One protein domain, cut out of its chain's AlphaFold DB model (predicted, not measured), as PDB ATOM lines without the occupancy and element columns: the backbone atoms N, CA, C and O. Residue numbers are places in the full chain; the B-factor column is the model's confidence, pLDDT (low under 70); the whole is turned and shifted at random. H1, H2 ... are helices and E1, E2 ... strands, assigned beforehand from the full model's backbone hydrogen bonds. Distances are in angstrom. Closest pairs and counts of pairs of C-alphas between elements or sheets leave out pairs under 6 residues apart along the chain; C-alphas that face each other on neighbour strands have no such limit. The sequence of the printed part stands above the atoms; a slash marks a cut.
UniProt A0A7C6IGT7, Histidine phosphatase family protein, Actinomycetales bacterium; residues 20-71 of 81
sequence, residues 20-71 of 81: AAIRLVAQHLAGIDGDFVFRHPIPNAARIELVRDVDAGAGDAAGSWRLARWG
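What this domain is: This is residues 20 to 71 of the 81 residues of the protein "Histidine phosphatase family protein" of Actinomycetales bacterium (UniProt A0A7C6IGT7). A two-stranded antiparallel hairpin, E1 and E2, has the helix H1 packed over one face, and the short helix H2 folds back on H1. A long loop, residues 53 to 64, joins the strands at one end. The printed part has 52 residues, in the order H1, H2, E1, E2, of mixed class, helices and strands. It is compact, with a radius of gyration of the C-alphas of 10.8 A, yet elongated in outline, 32 by 20 by 14 A.

How they stand to each other: E1, residues 48 to 52, and E2, residues 65 to 70, are antiparallel neighbours at 158 degrees; N 51 and O 66 are 2.9 A apart, within hydrogen-bond range. The closest C-alphas of H1, residues 20 to 30, and E2 are those of Ala 30 and Trp 65, 4.7 A; for H1 and E1, Ala 26 and Ile 48, 7.4 A. H2, residues 34 to 39, touches H1, the closest C-alphas being those of Arg 23 and Val 37, 6.2 A. These two form a helical hairpin, opposite ways at a steep tilt of 40 degrees. H2 and E2 are apart. In H1 and H2 every O i to N i+4 pair is within hydrogen-bond range.

Where its parts are: H1 begins at C-alpha 20 (-46.704, -5.845, 12.064) and measures 15.3 A; H2, 9.0 A; E1, 13.0 A; E2, 13.5 A, ending at C-alpha 70 (-46.422, 6.945, 13.138).

The domain as a whole: The farthest C-alphas, Asn 44 and Asp 55, are 32.8 A apart. The printed part has no cut, E1 to E2 is the long link, and no printed residue is under 70 in pLDDT.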
ATOM      1  N   ALA A  20     -45.650  -5.419  11.139       93.75
ATOM      2  CA  ALA A  20     -46.704  -5.845  12.064       93.75
ATOM      3  C   ALA A  20     -46.229  -5.855  13.530       93.75
ATOM      4  O   ALA A  20     -46.930  -5.357  14.404       93.75
ATOM      5  N   ALA A  21     -45.024  -6.365  13.792       96.19
ATOM      6  CA  ALA A  21     -44.487  -6.497  15.143       96.19
ATOM      7  C   ALA A  21     -44.272  -5.132  15.813       96.19
ATOM      8  O   ALA A  21     -44.739  -4.919  16.929       96.19
ATOM      9  N   ILE A  22     -43.636  -4.181  15.123       95.88
ATOM     10  CA  ILE A  22     -43.394  -2.839  15.682       95.88
ATOM     11  C   ILE A  22     -44.696  -2.076  15.956       95.88
ATOM     12  O   ILE A  22     -44.779  -1.339  16.935       95.88
ATOM     13  N   ARG A  23     -45.738  -2.294  15.142       96.38
ATOM     14  CA  ARG A  23     -47.056  -1.693  15.370       96.38
ATOM     15  C   ARG A  23     -47.761  -2.287  16.589       96.38
ATOM     16  O   ARG A  23     -48.345  -1.530  17.352       96.38
ATOM     17  N   LEU A  24     -47.673  -3.602  16.807       96.56
ATOM     18  CA  LEU A  24     -48.233  -4.253  18.002       96.56
ATOM     19  C   LEU A  24     -47.501  -3.835  19.286       96.56
ATOM     20  O   LEU A  24     -48.133  -3.609  20.314       96.56
ATOM     21  N   VAL A  25     -46.176  -3.676  19.227       96.19
ATOM     22  CA  VAL A  25     -45.401  -3.127  20.350       96.19
ATOM     23  C   VAL A  25     -45.850  -1.698  20.659       96.19
ATOM     24  O   VAL A  25     -46.131  -1.383  21.814       96.19
ATOM     25  N   ALA A  26     -45.988  -0.850  19.635       96.06
ATOM     26  CA  ALA A  26     -46.478   0.514  19.806       96.06
ATOM     27  C   ALA A  26     -47.913   0.566  20.341       96.06
ATOM     28  O   ALA A  26     -48.208   1.388  21.205       96.06
ATOM     29  N   GLN A  27     -48.778  -0.343  19.882       96.62
ATOM     30  CA  GLN A  27     -50.133  -0.497  20.396       96.62
ATOM     31  C   GLN A  27     -50.139  -0.707  21.901       96.62
ATOM     32  O   GLN A  27     -50.827   0.008  22.624       96.62
ATOM     33  N   HIS A  28     -49.360  -1.681  22.364       96.44
ATOM     34  CA  HIS A  28     -49.292  -2.015  23.774       96.44
ATOM     35  C   HIS A  28     -48.709  -0.852  24.583       96.44
ATOM     36  O   HIS A  28     -49.366  -0.329  25.480       96.44
ATOM     37  N   LEU A  29     -47.505  -0.402  24.224       96.62
ATOM     38  CA  LEU A  29     -46.766   0.588  25.005       96.62
ATOM     39  C   LEU A  29     -47.454   1.954  25.048       96.62
ATOM     40  O   LEU A  29     -47.413   2.600  26.088       96.62
ATOM     41  N   ALA A  30     -48.111   2.375  23.964       95.50
ATOM     42  CA  ALA A  30     -48.793   3.667  23.900       95.50
ATOM     43  C   ALA A  30     -50.318   3.596  24.050       95.50
ATOM     44  O   ALA A  30     -50.992   4.609  23.875       95.50
ATOM     45  N   GLY A  31     -50.870   2.417  24.361       94.06
ATOM     46  CA  GLY A  31     -52.315   2.236  24.524       94.06
ATOM     47  C   GLY A  31     -53.112   2.622  23.275       94.06
ATOM     48  O   GLY A  31     -54.221   3.141  23.389       94.06
ATOM     49  N   ILE A  32     -52.534   2.429  22.084       94.50
ATOM     50  CA  ILE A  32     -53.190   2.762  20.816       94.50
ATOM     51  C   ILE A  32     -54.331   1.770  20.595       94.50
ATOM     52  O   ILE A  32     -54.215   0.583  20.906       94.50
ATOM     53  N   ASP A  33     -55.430   2.256  20.031       92.50
ATOM     54  CA  ASP A  33     -56.540   1.408  19.625       92.50
ATOM     55  C   ASP A  33     -56.087   0.309  18.641       92.50
ATOM     56  O   ASP A  33     -55.301   0.539  17.717       92.50
ATOM     57  N   GLY A  34     -56.580  -0.912  18.853       90.06
ATOM     58  CA  GLY A  34     -56.176  -2.064  18.049       90.06
ATOM     59  C   GLY A  34     -56.626  -1.953  16.592       90.06
ATOM     60  O   GLY A  34     -55.887  -2.343  15.692       90.06
ATOM     61  N   ASP A  35     -57.801  -1.381  16.336       92.44
ATOM     62  CA  ASP A  35     -58.324  -1.228  14.980       92.44
ATOM     63  C   ASP A  35     -57.533  -0.172  14.184       92.44
ATOM     64  O   ASP A  35     -57.231  -0.374  13.002       92.44
ATOM     65  N   PHE A  36     -57.069   0.895  14.846       90.62
ATOM     66  CA  PHE A  36     -56.118   1.847  14.257       90.62
ATOM     67  C   PHE A  36     -54.851   1.146  13.728       90.62
ATOM     68  O   PHE A  36     -54.432   1.368  12.590       90.62
ATOM     69  N   VAL A  37     -54.257   0.248  14.515       91.38
ATOM     70  CA  VAL A  37     -53.019  -0.461  14.143       91.38
ATOM     71  C   VAL A  37     -53.175  -1.253  12.846       91.38
ATOM     72  O   VAL A  37     -52.256  -1.269  12.017       91.38
ATOM     73  N   PHE A  38     -54.329  -1.894  12.646       88.69
ATOM     74  CA  PHE A  38     -54.607  -2.667  11.438       88.69
ATOM     75  C   PHE A  38     -54.877  -1.781  10.222       88.69
ATOM     76  O   PHE A  38     -54.398  -2.101   9.132       88.69
ATOM     77  N   ARG A  39     -55.582  -0.658  10.405       91.19
ATOM     78  CA  ARG A  39     -55.943   0.264   9.314       91.19
ATOM     79  C   ARG A  39     -54.805   1.171   8.849       91.19
ATOM     80  O   ARG A  39     -54.864   1.672   7.729       91.19
ATOM     81  N   HIS A  40     -53.767   1.349   9.663       89.69
ATOM     82  CA  HIS A  40     -52.654   2.251   9.365       89.69
ATOM     83  C   HIS A  40     -51.311   1.499   9.270       89.69
ATOM     84  O   HIS A  40     -50.454   1.650  10.144       89.69
ATOM     85  N   PRO A  41     -51.080   0.667   8.233       91.25
ATOM     86  CA  PRO A  41     -49.768   0.065   8.012       91.25
ATOM     87  C   PRO A  41     -48.718   1.139   7.714       91.25
ATOM     88  O   PRO A  41     -49.026   2.178   7.134       91.25
ATOM     89  N   ILE A  42     -47.466   0.871   8.086       90.81
ATOM     90  CA  ILE A  42     -46.343   1.743   7.734       90.81
ATOM     91  C   ILE A  42     -45.541   1.134   6.572       90.81
ATOM     92  O   ILE A  42     -45.391  -0.093   6.535       90.81
ATOM     93  N   PRO A  43     -45.030   1.951   5.630       90.00
ATOM     94  CA  PRO A  43     -44.151   1.477   4.564       90.00
ATOM     95  C   PRO A  43     -42.835   0.896   5.090       90.00
ATOM     96  O   PRO A  43     -42.419   1.153   6.222       90.00
ATOM     97  N   ASN A  44     -42.135   0.156   4.230       88.19
ATOM     98  CA  ASN A  44     -40.753  -0.231   4.502       88.19
ATOM     99  C   ASN A  44     -39.889   1.016   4.735       88.19
ATOM    100  O   ASN A  44     -40.108   2.048   4.110       88.19
ATOM    101  N   ALA A  45     -38.907   0.896   5.629       87.38
ATOM    102  CA  ALA A  45     -38.014   1.976   6.060       87.38
ATOM    103  C   ALA A  45     -38.680   3.165   6.788       87.38
ATOM    104  O   ALA A  45     -37.968   4.055   7.248       87.38
ATOM    105  N   ALA A  46     -40.002   3.156   6.985       91.75
ATOM    106  CA  ALA A  46     -40.669   4.078   7.897       91.75
ATOM    107  C   ALA A  46     -40.520   3.616   9.360       91.75
ATOM    108  O   ALA A  46     -40.106   2.487   9.642       91.75
ATOM    109  N   ARG A  47     -40.880   4.481  10.317       93.00
ATOM    110  CA  ARG A  47     -40.689   4.216  11.754       93.00
ATOM    111  C   ARG A  47     -41.844   4.692  12.625       93.00
ATOM    112  O   ARG A  47     -42.641   5.531  12.220       93.00
ATOM    113  N   ILE A  48     -41.887   4.178  13.847       95.88
ATOM    114  CA  ILE A  48     -42.763   4.650  14.921       95.88
ATOM    115  C   ILE A  48     -41.860   5.207  16.018       95.88
ATOM    116  O   ILE A  48     -40.888   4.556  16.396       95.88
ATOM    117  N   GLU A  49     -42.168   6.402  16.512       96.19
ATOM    118  CA  GLU A  49     -41.432   7.016  17.621       96.19
ATOM    119  C   GLU A  49     -42.349   7.084  18.838       96.19
ATOM    120  O   GLU A  49     -43.477   7.581  18.753       96.19
ATOM    121  N   LEU A  50     -41.848   6.588  19.966       95.75
ATOM    122  CA  LEU A  50     -42.508   6.641  21.262       95.75
ATOM    123  C   LEU A  50     -41.628   7.423  22.231       95.75
ATOM    124  O   LEU A  50     -40.410   7.253  22.245       95.75
ATOM    125  N   VAL A  51     -42.255   8.247  23.060       94.81
ATOM    126  CA  VAL A  51     -41.590   8.966  24.147       94.81
ATOM    127  C   VAL A  51     -42.045   8.353  25.458       94.81
ATOM    128  O   VAL A  51     -43.246   8.208  25.688       94.81
ATOM    129  N   ARG A  52     -41.086   7.964  26.299       92.38
ATOM    130  CA  ARG A  52     -41.367   7.362  27.601       92.38
ATOM    131  C   ARG A  52     -42.087   8.370  28.485       92.38
ATOM    132  O   ARG A  52     -41.628   9.506  28.601       92.38
ATOM    133  N   ASP A  53     -43.163   7.936  29.127       90.31
ATOM    134  CA  ASP A  53     -43.730   8.666  30.251       90.31
ATOM    135  C   ASP A  53     -43.027   8.182  31.526       90.31
ATOM    136  O   ASP A  53     -43.168   7.032  31.942       90.31
ATOM    137  N   VAL A  54     -42.174   9.035  32.097       87.19
ATOM    138  CA  VAL A  54     -41.360   8.678  33.270       87.19
ATOM    139  C   VAL A  54     -42.188   8.581  34.550       87.19
ATOM    140  O   VAL A  54     -41.767   7.886  35.476       87.19
ATOM    141  N   ASP A  55     -43.369   9.200  34.576       88.94
ATOM    142  CA  ASP A  55     -44.282   9.167  35.718       88.94
ATOM    143  C   ASP A  55     -45.200   7.930  35.672       88.94
ATOM    144  O   ASP A  55     -45.765   7.528  36.690       88.94
ATOM    145  N   ALA A  56     -45.289   7.256  34.519       86.00
ATOM    146  CA  ALA A  56     -46.088   6.044  34.313       86.00
ATOM    147  C   ALA A  56     -45.396   4.734  34.765       86.00
ATOM    148  O   ALA A  56     -45.880   3.635  34.481       86.00
ATOM    149  N   GLY A  57     -44.267   4.823  35.480       86.31
ATOM    150  CA  GLY A  57     -43.593   3.685  36.115       86.31
ATOM    151  C   GLY A  57     -42.411   3.111  35.325       86.31
ATOM    152  O   GLY A  57     -41.569   3.837  34.793       86.31
ATOM    153  N   ALA A  58     -42.280   1.779  35.303       88.69
ATOM    154  CA  ALA A  58     -41.118   1.102  34.715       88.69
ATOM    155  C   ALA A  58     -41.088   1.161  33.174       88.69
ATOM    156  O   ALA A  58     -40.012   1.055  32.583       88.69
ATOM    157  N   GLY A  59     -42.214   1.458  32.519       89.94
ATOM    158  CA  GLY A  59     -42.304   1.559  31.057       89.94
ATOM    159  C   GLY A  59     -42.614   0.233  30.352       89.94
ATOM    160  O   GLY A  59     -42.463   0.143  29.137       89.94
ATOM    161  N   ASP A  60     -42.989  -0.800  31.104       90.31
ATOM    162  CA  ASP A  60     -43.395  -2.123  30.618       90.31
ATOM    163  C   ASP A  60     -44.921  -2.314  30.612       90.31
ATOM    164  O   ASP A  60     -45.433  -3.182  29.910       90.31
ATOM    165  N   ALA A  61     -45.652  -1.488  31.361       92.12
ATOM    166  CA  ALA A  61     -47.106  -1.482  31.369       92.12
ATOM    167  C   ALA A  61     -47.689  -0.891  30.074       92.12
ATOM    168  O   ALA A  61     -47.108   0.000  29.444       92.12
ATOM    169  N   ALA A  62     -48.892  -1.339  29.716       92.12
ATOM    170  CA  ALA A  62     -49.629  -0.759  28.605       92.12
ATOM    171  C   ALA A  62     -49.919   0.732  28.851       92.12
ATOM    172  O   ALA A  62     -50.319   1.114  29.950       92.12
ATOM    173  N   GLY A  63     -49.732   1.566  27.828       92.69
ATOM    174  CA  GLY A  63     -49.952   3.015  27.921       92.69
ATOM    175  C   GLY A  63     -48.883   3.797  28.697       92.69
ATOM    176  O   GLY A  63     -49.081   4.978  28.955       92.69
ATOM    177  N   SER A  64     -47.753   3.178  29.057       95.44
ATOM    178  CA  SER A  64     -46.632   3.855  29.739       95.44
ATOM    179  C   SER A  64     -45.741   4.702  28.812       95.44
ATOM    180  O   SER A  64     -44.735   5.275  29.235       95.44
ATOM    181  N   TRP A  65     -46.095   4.784  27.529       96.25
ATOM    182  CA  TRP A  65     -45.417   5.591  26.523       96.25
ATOM    183  C   TRP A  65     -46.418   6.445  25.760       96.25
ATOM    184  O   TRP A  65     -47.601   6.131  25.656       96.25
ATOM    185  N   ARG A  66     -45.929   7.519  25.151       94.44
ATOM    186  CA  ARG A  66     -46.727   8.410  24.315       94.44
ATOM    187  C   ARG A  66     -46.278   8.305  22.865       94.44
ATOM    188  O   ARG A  66     -45.085   8.389  22.575       94.44
ATOM    189  N   LEU A  67     -47.229   8.150  21.945       94.62
ATOM    190  CA  LEU A  67     -46.950   8.148  20.509       94.62
ATOM    191  C   LEU A  67     -46.493   9.543  20.058       94.62
ATOM    192  O   LEU A  67     -47.235  10.515  20.200       94.62
ATOM    193  N   ALA A  68     -45.284   9.633  19.504       94.38
ATOM    194  CA  ALA A  68     -44.730  10.862  18.934       94.38
ATOM    195  C   ALA A  68     -44.775  10.869  17.400       94.38
ATOM    196  O   ALA A  68     -44.988  11.921  16.801       94.38
ATOM    197  N   ARG A  69     -44.617   9.702  16.760       92.44
ATOM    198  CA  ARG A  69     -44.659   9.554  15.297       92.44
ATOM    199  C   ARG A  69     -45.209   8.195  14.891       92.44
ATOM    200  O   ARG A  69     -44.848   7.188  15.493       92.44
ATOM    201  N   TRP A  70     -45.985   8.166  13.811       92.94
ATOM    202  CA  TRP A  70     -46.422   6.945  13.138       92.94
ATOM    203  C   TRP A  70     -46.146   7.039  11.633       92.94
ATOM    204  O   TRP A  70     -46.841   7.755  10.918       92.94
ATOM    205  N   GLY A  71     -45.128   6.326  11.154       89.44
ATOM    206  CA  GLY A  71     -44.695   6.382   9.759       89.44
ATOM    207  C   GLY A  71     -43.845   7.616   9.428       89.44
ATOM    208  O   GLY A  71     -43.262   8.256  10.302       89.44
TER     209      GLY A  71